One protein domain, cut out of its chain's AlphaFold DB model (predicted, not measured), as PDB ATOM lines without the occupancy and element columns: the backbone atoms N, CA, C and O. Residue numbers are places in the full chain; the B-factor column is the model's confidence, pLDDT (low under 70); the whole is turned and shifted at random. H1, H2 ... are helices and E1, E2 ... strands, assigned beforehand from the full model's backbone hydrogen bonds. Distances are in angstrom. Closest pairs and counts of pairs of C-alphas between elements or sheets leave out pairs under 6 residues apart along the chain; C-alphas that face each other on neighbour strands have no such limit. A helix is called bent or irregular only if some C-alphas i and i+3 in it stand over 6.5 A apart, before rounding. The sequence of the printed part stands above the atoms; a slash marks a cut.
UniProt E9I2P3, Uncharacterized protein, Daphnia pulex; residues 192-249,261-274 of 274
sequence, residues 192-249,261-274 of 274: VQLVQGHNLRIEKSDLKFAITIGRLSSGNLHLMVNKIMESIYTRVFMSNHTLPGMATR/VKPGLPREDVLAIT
ATOM      1  N   VAL A 192       0.064  10.807  25.388       93.44
ATOM      2  CA  VAL A 192      -1.174  11.527  25.744       93.44
ATOM      3  C   VAL A 192      -2.409  10.755  25.288       93.44
ATOM      4  O   VAL A 192      -2.319   9.963  24.355       93.44
ATOM      5  N   GLN A 193      -3.551  10.958  25.948       93.44
ATOM      6  CA  GLN A 193      -4.831  10.416  25.476       93.44
ATOM      7  C   GLN A 193      -5.263  11.153  24.205       93.44
ATOM      8  O   GLN A 193      -5.143  12.379  24.146       93.44
ATOM      9  N   LEU A 194      -5.754  10.415  23.206       91.38
ATOM     10  CA  LEU A 194      -6.279  11.009  21.973       91.38
ATOM     11  C   LEU A 194      -7.576  11.785  22.248       91.38
ATOM     12  O   LEU A 194      -7.731  12.915  21.796       91.38
ATOM     13  N   VAL A 195      -8.464  11.183  23.040       89.50
ATOM     14  CA  VAL A 195      -9.728  11.763  23.506       89.50
ATOM     15  C   VAL A 195      -9.821  11.561  25.011       89.50
ATOM     16  O   VAL A 195      -9.476  10.495  25.527       89.50
ATOM     17  N   GLN A 196     -10.283  12.585  25.727       87.50
ATOM     18  CA  GLN A 196     -10.464  12.514  27.172       87.50
ATOM     19  C   GLN A 196     -11.430  11.378  27.536       87.50
ATOM     20  O   GLN A 196     -12.535  11.300  27.008       87.50
ATOM     21  N   GLY A 197     -11.013  10.508  28.458       86.00
ATOM     22  CA  GLY A 197     -11.831   9.379  28.913       86.00
ATOM     23  C   GLY A 197     -11.704   8.109  28.065       86.00
ATOM     24  O   GLY A 197     -12.275   7.089  28.442       86.00
ATOM     25  N   HIS A 198     -10.921   8.129  26.979       89.00
ATOM     26  CA  HIS A 198     -10.548   6.929  26.226       89.00
ATOM     27  C   HIS A 198      -9.136   6.451  26.598       89.00
ATOM     28  O   HIS A 198      -8.239   7.237  26.905       89.00
ATOM     29  N   ASN A 199      -8.923   5.135  26.522       89.31
ATOM     30  CA  ASN A 199      -7.623   4.513  26.804       89.31
ATOM     31  C   ASN A 199      -6.621   4.650  25.649       89.31
ATOM     32  O   ASN A 199      -5.445   4.326  25.818       89.31
ATOM     33  N   LEU A 200      -7.072   5.125  24.485       92.81
ATOM     34  CA  LEU A 200      -6.249   5.266  23.296       92.81
ATOM     35  C   LEU A 200      -5.207   6.369  23.494       92.81
ATOM     36  O   LEU A 200      -5.543   7.543  23.684       92.81
ATOM     37  N   ARG A 201      -3.929   5.984  23.461       93.81
ATOM     38  CA  ARG A 201      -2.797   6.888  23.676       93.81
ATOM     39  C   ARG A 201      -1.938   7.007  22.429       93.81
ATOM     40  O   ARG A 201      -1.722   6.033  21.719       93.81
ATOM     41  N   ILE A 202      -1.399   8.198  22.223       94.94
ATOM     42  CA  ILE A 202      -0.519   8.552  21.109       94.94
ATOM     43  C   ILE A 202       0.650   9.386  21.641       94.94
ATOM     44  O   ILE A 202       0.504  10.111  22.630       94.94
ATOM     45  N   GLU A 203       1.824   9.293  21.016       95.31
ATOM     46  CA  GLU A 203       2.937  10.173  21.372       95.31
ATOM     47  C   GLU A 203       2.548  11.631  21.086       95.31
ATOM     48  O   GLU A 203       2.048  11.969  20.013       95.31
ATOM     49  N   LYS A 204       2.800  12.529  22.040       94.00
ATOM     50  CA  LYS A 204       2.460  13.954  21.941       94.00
ATOM     51  C   LYS A 204       3.046  14.602  20.685       94.00
ATOM     52  O   LYS A 204       2.416  15.478  20.091       94.00
ATOM     53  N   SER A 205       4.253  14.190  20.295       93.94
ATOM     54  CA  SER A 205       4.933  14.703  19.104       93.94
ATOM     55  C   SER A 205       4.229  14.263  17.813       93.94
ATOM     56  O   SER A 205       3.985  15.094  16.936       93.94
ATOM     57  N   ASP A 206       3.810  13.002  17.741       95.06
ATOM     58  CA  ASP A 206       3.066  12.437  16.619       95.06
ATOM     59  C   ASP A 206       1.658  13.020  16.505       95.06
ATOM     60  O   ASP A 206       1.231  13.372  15.405       95.06
ATOM     61  N   LEU A 207       0.963  13.217  17.631       94.75
ATOM     62  CA  LEU A 207      -0.337  13.887  17.647       94.75
ATOM     63  C   LEU A 207      -0.224  15.325  17.129       94.75
ATOM     64  O   LEU A 207      -1.020  15.755  16.294       94.75
ATOM     65  N   LYS A 208       0.796  16.069  17.578       95.00
ATOM     66  CA  LYS A 208       1.058  17.427  17.083       95.00
ATOM     67  C   LYS A 208       1.313  17.426  15.574       95.00
ATOM     68  O   LYS A 208       0.808  18.305  14.873       95.00
ATOM     69  N   PHE A 209       2.071  16.454  15.072       94.81
ATOM     70  CA  PHE A 209       2.350  16.321  13.644       94.81
ATOM     71  C   PHE A 209       1.084  15.992  12.839       94.81
ATOM     72  O   PHE A 209       0.802  16.674  11.854       94.81
ATOM     73  N   ALA A 210       0.265  15.043  13.299       94.94
ATOM     74  CA  ALA A 210      -1.006  14.706  12.662       94.94
ATOM     75  C   ALA A 210      -1.956  15.915  12.590       94.94
ATOM     76  O   ALA A 210      -2.467  16.237  11.517       94.94
ATOM     77  N   ILE A 211      -2.128  16.645  13.699       93.25
ATOM     78  CA  ILE A 211      -2.951  17.867  13.743       93.25
ATOM     79  C   ILE A 211      -2.417  18.923  12.769       93.25
ATOM     80  O   ILE A 211      -3.194  19.619  12.119       93.25
ATOM     81  N   THR A 212      -1.093  19.047  12.657       94.94
ATOM     82  CA  THR A 212      -0.470  19.981  11.711       94.94
ATOM     83  C   THR A 212      -0.848  19.622  10.274       94.94
ATOM     84  O   THR A 212      -1.294  20.501   9.544       94.94
ATOM     85  N   ILE A 213      -0.776  18.340   9.892       91.94
ATOM     86  CA  ILE A 213      -1.200  17.854   8.566       91.94
ATOM     87  C   ILE A 213      -2.671  18.193   8.293       91.94
ATOM     88  O   ILE A 213      -2.988  18.745   7.236       91.94
ATOM     89  N   GLY A 214      -3.558  17.889   9.246       91.19
ATOM     90  CA  GLY A 214      -4.997  18.118   9.098       91.19
ATOM     91  C   GLY A 214      -5.379  19.597   8.981       91.19
ATOM     92  O   GLY A 214      -6.366  19.924   8.333       91.19
ATOM     93  N   ARG A 215      -4.581  20.504   9.562       92.06
ATOM     94  CA  ARG A 215      -4.815  21.959   9.506       92.06
ATOM     95  C   ARG A 215      -4.363  22.621   8.209       92.06
ATOM     96  O   ARG A 215      -4.831  23.718   7.923       92.06
ATOM     97  N   LEU A 216      -3.468  21.996   7.443       90.69
ATOM     98  CA  LEU A 216      -2.957  22.582   6.197       90.69
ATOM     99  C   LEU A 216      -4.059  22.764   5.144       90.69
ATOM    100  O   LEU A 216      -4.016  23.717   4.374       90.69
ATOM    101  N   SER A 217      -5.031  21.850   5.091       88.69
ATOM    102  CA  SER A 217      -6.168  21.912   4.173       88.69
ATOM    103  C   SER A 217      -7.293  21.004   4.661       88.69
ATOM    104  O   SER A 217      -7.029  19.926   5.194       88.69
ATOM    105  N   SER A 218      -8.547  21.384   4.410       79.56
ATOM    106  CA  SER A 218      -9.719  20.541   4.691       79.56
ATOM    107  C   SER A 218      -9.674  19.193   3.955       79.56
ATOM    108  O   SER A 218     -10.221  18.206   4.446       79.56
ATOM    109  N   GLY A 219      -8.958  19.111   2.827       90.00
ATOM    110  CA  GLY A 219      -8.725  17.860   2.096       90.00
ATOM    111  C   GLY A 219      -7.791  16.870   2.807       90.00
ATOM    112  O   GLY A 219      -7.771  15.691   2.453       90.00
ATOM    113  N   ASN A 220      -7.051  17.298   3.835       93.56
ATOM    114  CA  ASN A 220      -6.001  16.495   4.476       93.56
ATOM    115  C   ASN A 220      -6.486  15.652   5.660       93.56
ATOM    116  O   ASN A 220      -5.666  15.022   6.334       93.56
ATOM    117  N   LEU A 221      -7.797  15.594   5.913       92.12
ATOM    118  CA  LEU A 221      -8.345  14.805   7.018       92.12
ATOM    119  C   LEU A 221      -7.906  13.333   6.943       92.12
ATOM    120  O   LEU A 221      -7.485  12.756   7.941       92.12
ATOM    121  N   HIS A 222      -7.915  12.751   5.742       93.81
ATOM    122  CA  HIS A 222      -7.476  11.374   5.518       93.81
ATOM    123  C   HIS A 222      -5.993  11.153   5.874       93.81
ATOM    124  O   HIS A 222      -5.642  10.122   6.441       93.81
ATOM    125  N   LEU A 223      -5.124  12.135   5.607       95.50
ATOM    126  CA  LEU A 223      -3.702  12.070   5.957       95.50
ATOM    127  C   LEU A 223      -3.486  12.200   7.467       95.50
ATOM    128  O   LEU A 223      -2.651  11.493   8.030       95.50
ATOM    129  N   MET A 224      -4.257  13.068   8.130       95.56
ATOM    130  CA  MET A 224      -4.244  13.189   9.590       95.56
ATOM    131  C   MET A 224      -4.636  11.865  10.251       95.56
ATOM    132  O   MET A 224      -3.913  11.382  11.121       95.56
ATOM    133  N   VAL A 225      -5.740  11.257   9.807       95.06
ATOM    134  CA  VAL A 225      -6.208   9.963  10.328       95.06
ATOM    135  C   VAL A 225      -5.181   8.863  10.060       95.06
ATOM    136  O   VAL A 225      -4.851   8.116  10.978       95.06
ATOM    137  N   ASN A 226      -4.602   8.792   8.856       95.44
ATOM    138  CA  ASN A 226      -3.552   7.816   8.547       95.44
ATOM    139  C   ASN A 226      -2.339   7.969   9.470       95.44
ATOM    140  O   ASN A 226      -1.854   6.975  10.005       95.44
ATOM    141  N   LYS A 227      -1.890   9.205   9.726       96.12
ATOM    142  CA  LYS A 227      -0.770   9.444  10.639       96.12
ATOM    143  C   LYS A 227      -1.103   9.034  12.076       96.12
ATOM    144  O   LYS A 227      -0.252   8.450  12.740       96.12
ATOM    145  N   ILE A 228      -2.323   9.299  12.550       95.69
ATOM    146  CA  ILE A 228      -2.791   8.838  13.869       95.69
ATOM    147  C   ILE A 228      -2.766   7.306  13.933       95.69
ATOM    148  O   ILE A 228      -2.216   6.739  14.876       95.69
ATOM    149  N   MET A 229      -3.295   6.634  12.909       95.50
ATOM    150  CA  MET A 229      -3.319   5.172  12.825       95.50
ATOM    151  C   MET A 229      -1.912   4.564  12.823       95.50
ATOM    152  O   MET A 229      -1.672   3.601  13.545       95.50
ATOM    153  N   GLU A 230      -0.971   5.137  12.070       95.50
ATOM    154  CA  GLU A 230       0.428   4.688  12.012       95.50
ATOM    155  C   GLU A 230       1.191   4.892  13.327       95.50
ATOM    156  O   GLU A 230       2.116   4.137  13.626       95.50
ATOM    157  N   SER A 231       0.809   5.899  14.113       95.12
ATOM    158  CA  SER A 231       1.407   6.171  15.425       95.12
ATOM    159  C   SER A 231       0.856   5.282  16.540       95.12
ATOM    160  O   SER A 231       1.521   5.094  17.556       95.12
ATOM    161  N   ILE A 232      -0.349   4.740  16.367       94.44
ATOM    162  CA  ILE A 232      -1.012   3.876  17.353       94.44
ATOM    163  C   ILE A 232      -0.769   2.399  17.030       94.44
ATOM    164  O   ILE A 232      -0.487   1.597  17.922       94.44
ATOM    165  N   TYR A 233      -0.871   2.029  15.755       94.56
ATOM    166  CA  TYR A 233      -0.848   0.645  15.312       94.56
ATOM    167  C   TYR A 233       0.362   0.333  14.453       94.56
ATOM    168  O   TYR A 233       0.754   1.067  13.549       94.56
ATOM    169  N   THR A 234       0.902  -0.865  14.657       93.81
ATOM    170  CA  THR A 234       1.933  -1.383  13.767       93.81
ATOM    171  C   THR A 234       1.353  -1.683  12.387       93.81
ATOM    172  O   THR A 234       0.198  -2.091  12.229       93.81
ATOM    173  N   ARG A 235       2.201  -1.582  11.361       92.50
ATOM    174  CA  ARG A 235       1.845  -1.957   9.986       92.50
ATOM    175  C   ARG A 235       1.314  -3.390   9.885       92.50
ATOM    176  O   ARG A 235       0.387  -3.652   9.124       92.50
ATOM    177  N   VAL A 236       1.884  -4.311  10.668       93.00
ATOM    178  CA  VAL A 236       1.444  -5.712  10.724       93.00
ATOM    179  C   VAL A 236       0.027  -5.804  11.278       93.00
ATOM    180  O   VAL A 236      -0.823  -6.440  10.657       93.00
ATOM    181  N   PHE A 237      -0.252  -5.123  12.393       93.38
ATOM    182  CA  PHE A 237      -1.591  -5.078  12.971       93.38
ATOM    183  C   PHE A 237      -2.616  -4.554  11.958       93.38
ATOM    184  O   PHE A 237      -3.587  -5.253  11.667       93.38
ATOM    185  N   MET A 238      -2.357  -3.402  11.333       93.19
ATOM    186  CA  MET A 238      -3.265  -2.817  10.337       93.19
ATOM    187  C   MET A 238      -3.469  -3.721   9.114       93.19
ATOM    188  O   MET A 238      -4.574  -3.809   8.591       93.19
ATOM    189  N   SER A 239      -2.436  -4.448   8.676       91.94
ATOM    190  CA  SER A 239      -2.552  -5.376   7.542       91.94
ATOM    191  C   SER A 239      -3.476  -6.569   7.817       91.94
ATOM    192  O   SER A 239      -4.071  -7.114   6.883       91.94
ATOM    193  N   ASN A 240      -3.629  -6.948   9.088       90.25
ATOM    194  CA  ASN A 240      -4.421  -8.093   9.532       90.25
ATOM    195  C   ASN A 240      -5.814  -7.718  10.045       90.25
ATOM    196  O   ASN A 240      -6.604  -8.617  10.320       90.25
ATOM    197  N   HIS A 241      -6.135  -6.428  10.129       91.12
ATOM    198  CA  HIS A 241      -7.436  -5.940  10.574       91.12
ATOM    199  C   HIS A 241      -8.169  -5.225   9.440       91.12
ATOM    200  O   HIS A 241      -7.592  -4.821   8.430       91.12
ATOM    201  N   THR A 242      -9.479  -5.101   9.595       89.88
ATOM    202  CA  THR A 242     -10.325  -4.248   8.757       89.88
ATOM    203  C   THR A 242     -11.132  -3.326   9.655       89.88
ATOM    204  O   THR A 242     -11.256  -3.579  10.847       89.88
ATOM    205  N   LEU A 243     -11.707  -2.263   9.099       86.62
ATOM    206  CA  LEU A 243     -12.546  -1.364   9.886       86.62
ATOM    207  C   LEU A 243     -13.787  -2.087  10.471       86.62
ATOM    208  O   LEU A 243     -13.953  -2.050  11.687       86.62
ATOM    209  N   PRO A 244     -14.620  -2.808   9.684       84.19
ATOM    210  CA  PRO A 244     -15.814  -3.470  10.222       84.19
ATOM    211  C   PRO A 244     -15.575  -4.888  10.767       84.19
ATOM    212  O   PRO A 244     -16.445  -5.419  11.455       84.19
ATOM    213  N   GLY A 245     -14.462  -5.548  10.428       83.06
ATOM    214  CA  GLY A 245     -14.238  -6.958  10.784       83.06
ATOM    215  C   GLY A 245     -15.145  -7.953  10.058       83.06
ATOM    216  O   GLY A 245     -15.318  -9.083  10.507       83.06
ATOM    217  N   MET A 246     -15.785  -7.521   8.971       81.00
ATOM    218  CA  MET A 246     -16.779  -8.302   8.239       81.00
ATOM    219  C   MET A 246     -16.214  -8.819   6.921       81.00
ATOM    220  O   MET A 246     -15.370  -8.180   6.290       81.00
ATOM    221  N   ALA A 247     -16.725  -9.969   6.476       76.81
ATOM    222  CA  ALA A 247     -16.442 -10.477   5.143       76.81
ATOM    223  C   ALA A 247     -16.858  -9.443   4.085       76.81
ATOM    224  O   ALA A 247     -17.925  -8.828   4.177       76.81
ATOM    225  N   THR A 248     -16.028  -9.263   3.061       73.88
ATOM    226  CA  THR A 248     -16.360  -8.392   1.935       73.88
ATOM    227  C   THR A 248     -17.612  -8.908   1.233       73.88
ATOM    228  O   THR A 248     -17.694 -10.067   0.824       73.88
ATOM    229  N   ARG A 249     -18.604  -8.028   1.058       70.00
ATOM    230  CA  ARG A 249     -19.839  -8.317   0.316       70.00
ATOM    231  C   ARG A 249     -19.566  -8.281  -1.196       70.00
ATOM    232  O   ARG A 249     -20.135  -7.475  -1.920       70.00
ATOM    233  N   VAL A 261     -11.654 -13.982   6.826       81.44
ATOM    234  CA  VAL A 261     -12.269 -12.800   7.437       81.44
ATOM    235  C   VAL A 261     -11.273 -12.202   8.419       81.44
ATOM    236  O   VAL A 261     -10.915 -12.828   9.414       81.44
ATOM    237  N   LYS A 262     -10.805 -10.992   8.116       87.75
ATOM    238  CA  LYS A 262      -9.935 -10.230   9.011       87.75
ATOM    239  C   LYS A 262     -10.763  -9.652  10.164       87.75
ATOM    240  O   LYS A 262     -11.824  -9.092   9.883       87.75
ATOM    241  N   PRO A 263     -10.293  -9.730  11.419       90.56
ATOM    242  CA  PRO A 263     -10.961  -9.101  12.556       90.56
ATOM    243  C   PRO A 263     -11.113  -7.582  12.386       90.56
ATOM    244  O   PRO A 263     -10.413  -6.942  11.593       90.56
ATOM    245  N   GLY A 264     -12.073  -7.018  13.117       91.12
ATOM    246  CA  GLY A 264     -12.345  -5.582  13.148       91.12
ATOM    247  C   GLY A 264     -11.351  -4.834  14.028       91.12
ATOM    248  O   GLY A 264     -10.800  -5.422  14.957       91.12
ATOM    249  N   LEU A 265     -11.145  -3.545  13.764       92.75
ATOM    250  CA  LEU A 265     -10.454  -2.674  14.715       92.75
ATOM    251  C   LEU A 265     -11.239  -2.595  16.041       92.75
ATOM    252  O   LEU A 265     -12.472  -2.714  16.017       92.75
ATOM    253  N   PRO A 266     -10.560  -2.384  17.186       92.62
ATOM    254  CA  PRO A 266     -11.228  -2.162  18.465       92.62
ATOM    255  C   PRO A 266     -12.243  -1.020  18.346       92.62
ATOM    256  O   PRO A 266     -11.930   0.058  17.834       92.62
ATOM    257  N   ARG A 267     -13.489  -1.259  18.768       90.56
ATOM    258  CA  ARG A 267     -14.600  -0.322  18.520       90.56
ATOM    259  C   ARG A 267     -14.397   0.985  19.277       90.56
ATOM    260  O   ARG A 267     -14.640   2.057  18.738       90.56
ATOM    261  N   GLU A 268     -13.930   0.871  20.508       89.81
ATOM    262  CA  GLU A 268     -13.547   1.947  21.410       89.81
ATOM    263  C   GLU A 268     -12.471   2.867  20.821       89.81
ATOM    264  O   GLU A 268     -12.518   4.077  21.048       89.81
ATOM    265  N   ASP A 269     -11.558   2.317  20.019       92.00
ATOM    266  CA  ASP A 269     -10.483   3.077  19.388       92.00
ATOM    267  C   ASP A 269     -10.975   3.768  18.117       92.00
ATOM    268  O   ASP A 269     -10.650   4.929  17.880       92.00
ATOM    269  N   VAL A 270     -11.823   3.099  17.329       91.62
ATOM    270  CA  VAL A 270     -12.495   3.727  16.179       91.62
ATOM    271  C   VAL A 270     -13.351   4.912  16.637       91.62
ATOM    272  O   VAL A 270     -13.319   5.962  16.000       91.62
ATOM    273  N   LEU A 271     -14.065   4.769  17.759       90.88
ATOM    274  CA  LEU A 271     -14.843   5.851  18.370       90.88
ATOM    275  C   LEU A 271     -13.967   7.006  18.864       90.88
ATOM    276  O   LEU A 271     -14.384   8.148  18.764       90.88
ATOM    277  N   ALA A 272     -12.769   6.731  19.381       90.25
ATOM    278  CA  ALA A 272     -11.846   7.785  19.804       90.25
ATOM    279  C   ALA A 272     -11.216   8.543  18.621       90.25
ATOM    280  O   ALA A 272     -10.754   9.668  18.788       90.25
ATOM    281  N   ILE A 273     -11.132   7.920  17.444       91.12
ATOM    282  CA  ILE A 273     -10.523   8.520  16.246       91.12
ATOM    283  C   ILE A 273     -11.546   9.310  15.412       91.12
ATOM    284  O   ILE A 273     -11.146  10.214  14.674       91.12
ATOM    285  N   THR A 274     -12.831   8.958  15.506       88.31
ATOM    286  CA  THR A 274     -13.934   9.566  14.738       88.31
ATOM    287  C   THR A 274     -14.479  10.803  15.441       88.31
ATOM    288  O   THR A 274     -14.680  11.818  14.740       88.31
TER     289      THR A 274
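What this domain is: This is residues 192 to 249 and 261 to 274 of the 274 residues of an uncharacterized protein of Daphnia pulex (UniProt E9I2P3). Two helices, H1 and H2, lie side by side as a hairpin, with strand E1 by its open end; beyond H2 come short helix H3, loops 241 to 249 and 261 to 266, and short helix H4 back near H2. The 72 printed residues hold E1, H1, H2, H3, H4 in that order, mostly helix. The whole is only just compact, close to loose, with radius of gyration of the C-alphas 13.0 A and spans of 35 by 28 by 20 A.

Where its parts are: E1, residues 201 to 203, begins at C-alpha 201 (-2.797, 6.888, 23.676) and pairs with no named strand; residues 192 to 193 pair antiparallel with its residues 201 to 202. H1, 204 to 216, is 18.8 A long; H2, 218 to 232, 22.7 A. H3 is 235 to 240; H4, 267 to 273, ends at C-alpha 273 (-10.523, 8.520, 16.246).

How they stand to each other: H1 and H2 touch, the C-alphas of Ala 210 and Met 224 closest at 4.7 A, at a shallow tilt of 16 degrees, opposite ways. H2 and H4 are close but not clearly touching, the closest C-alphas, Val 225 and Ile 273, 7.5 A apart. H3 and H4 are apart. H2 is irregular: C-alphas 219 and 222 are 7.4 A apart. Every O i to N i+4 pair is within hydrogen-bond range in H1, H3 and H4, and 9 of 11 in H2.

The domain as a whole: Residues 250 to 260 are not printed; C-alphas 249 and 261 are 11.3 A apart. No printed residue is under 70 in pLDDT.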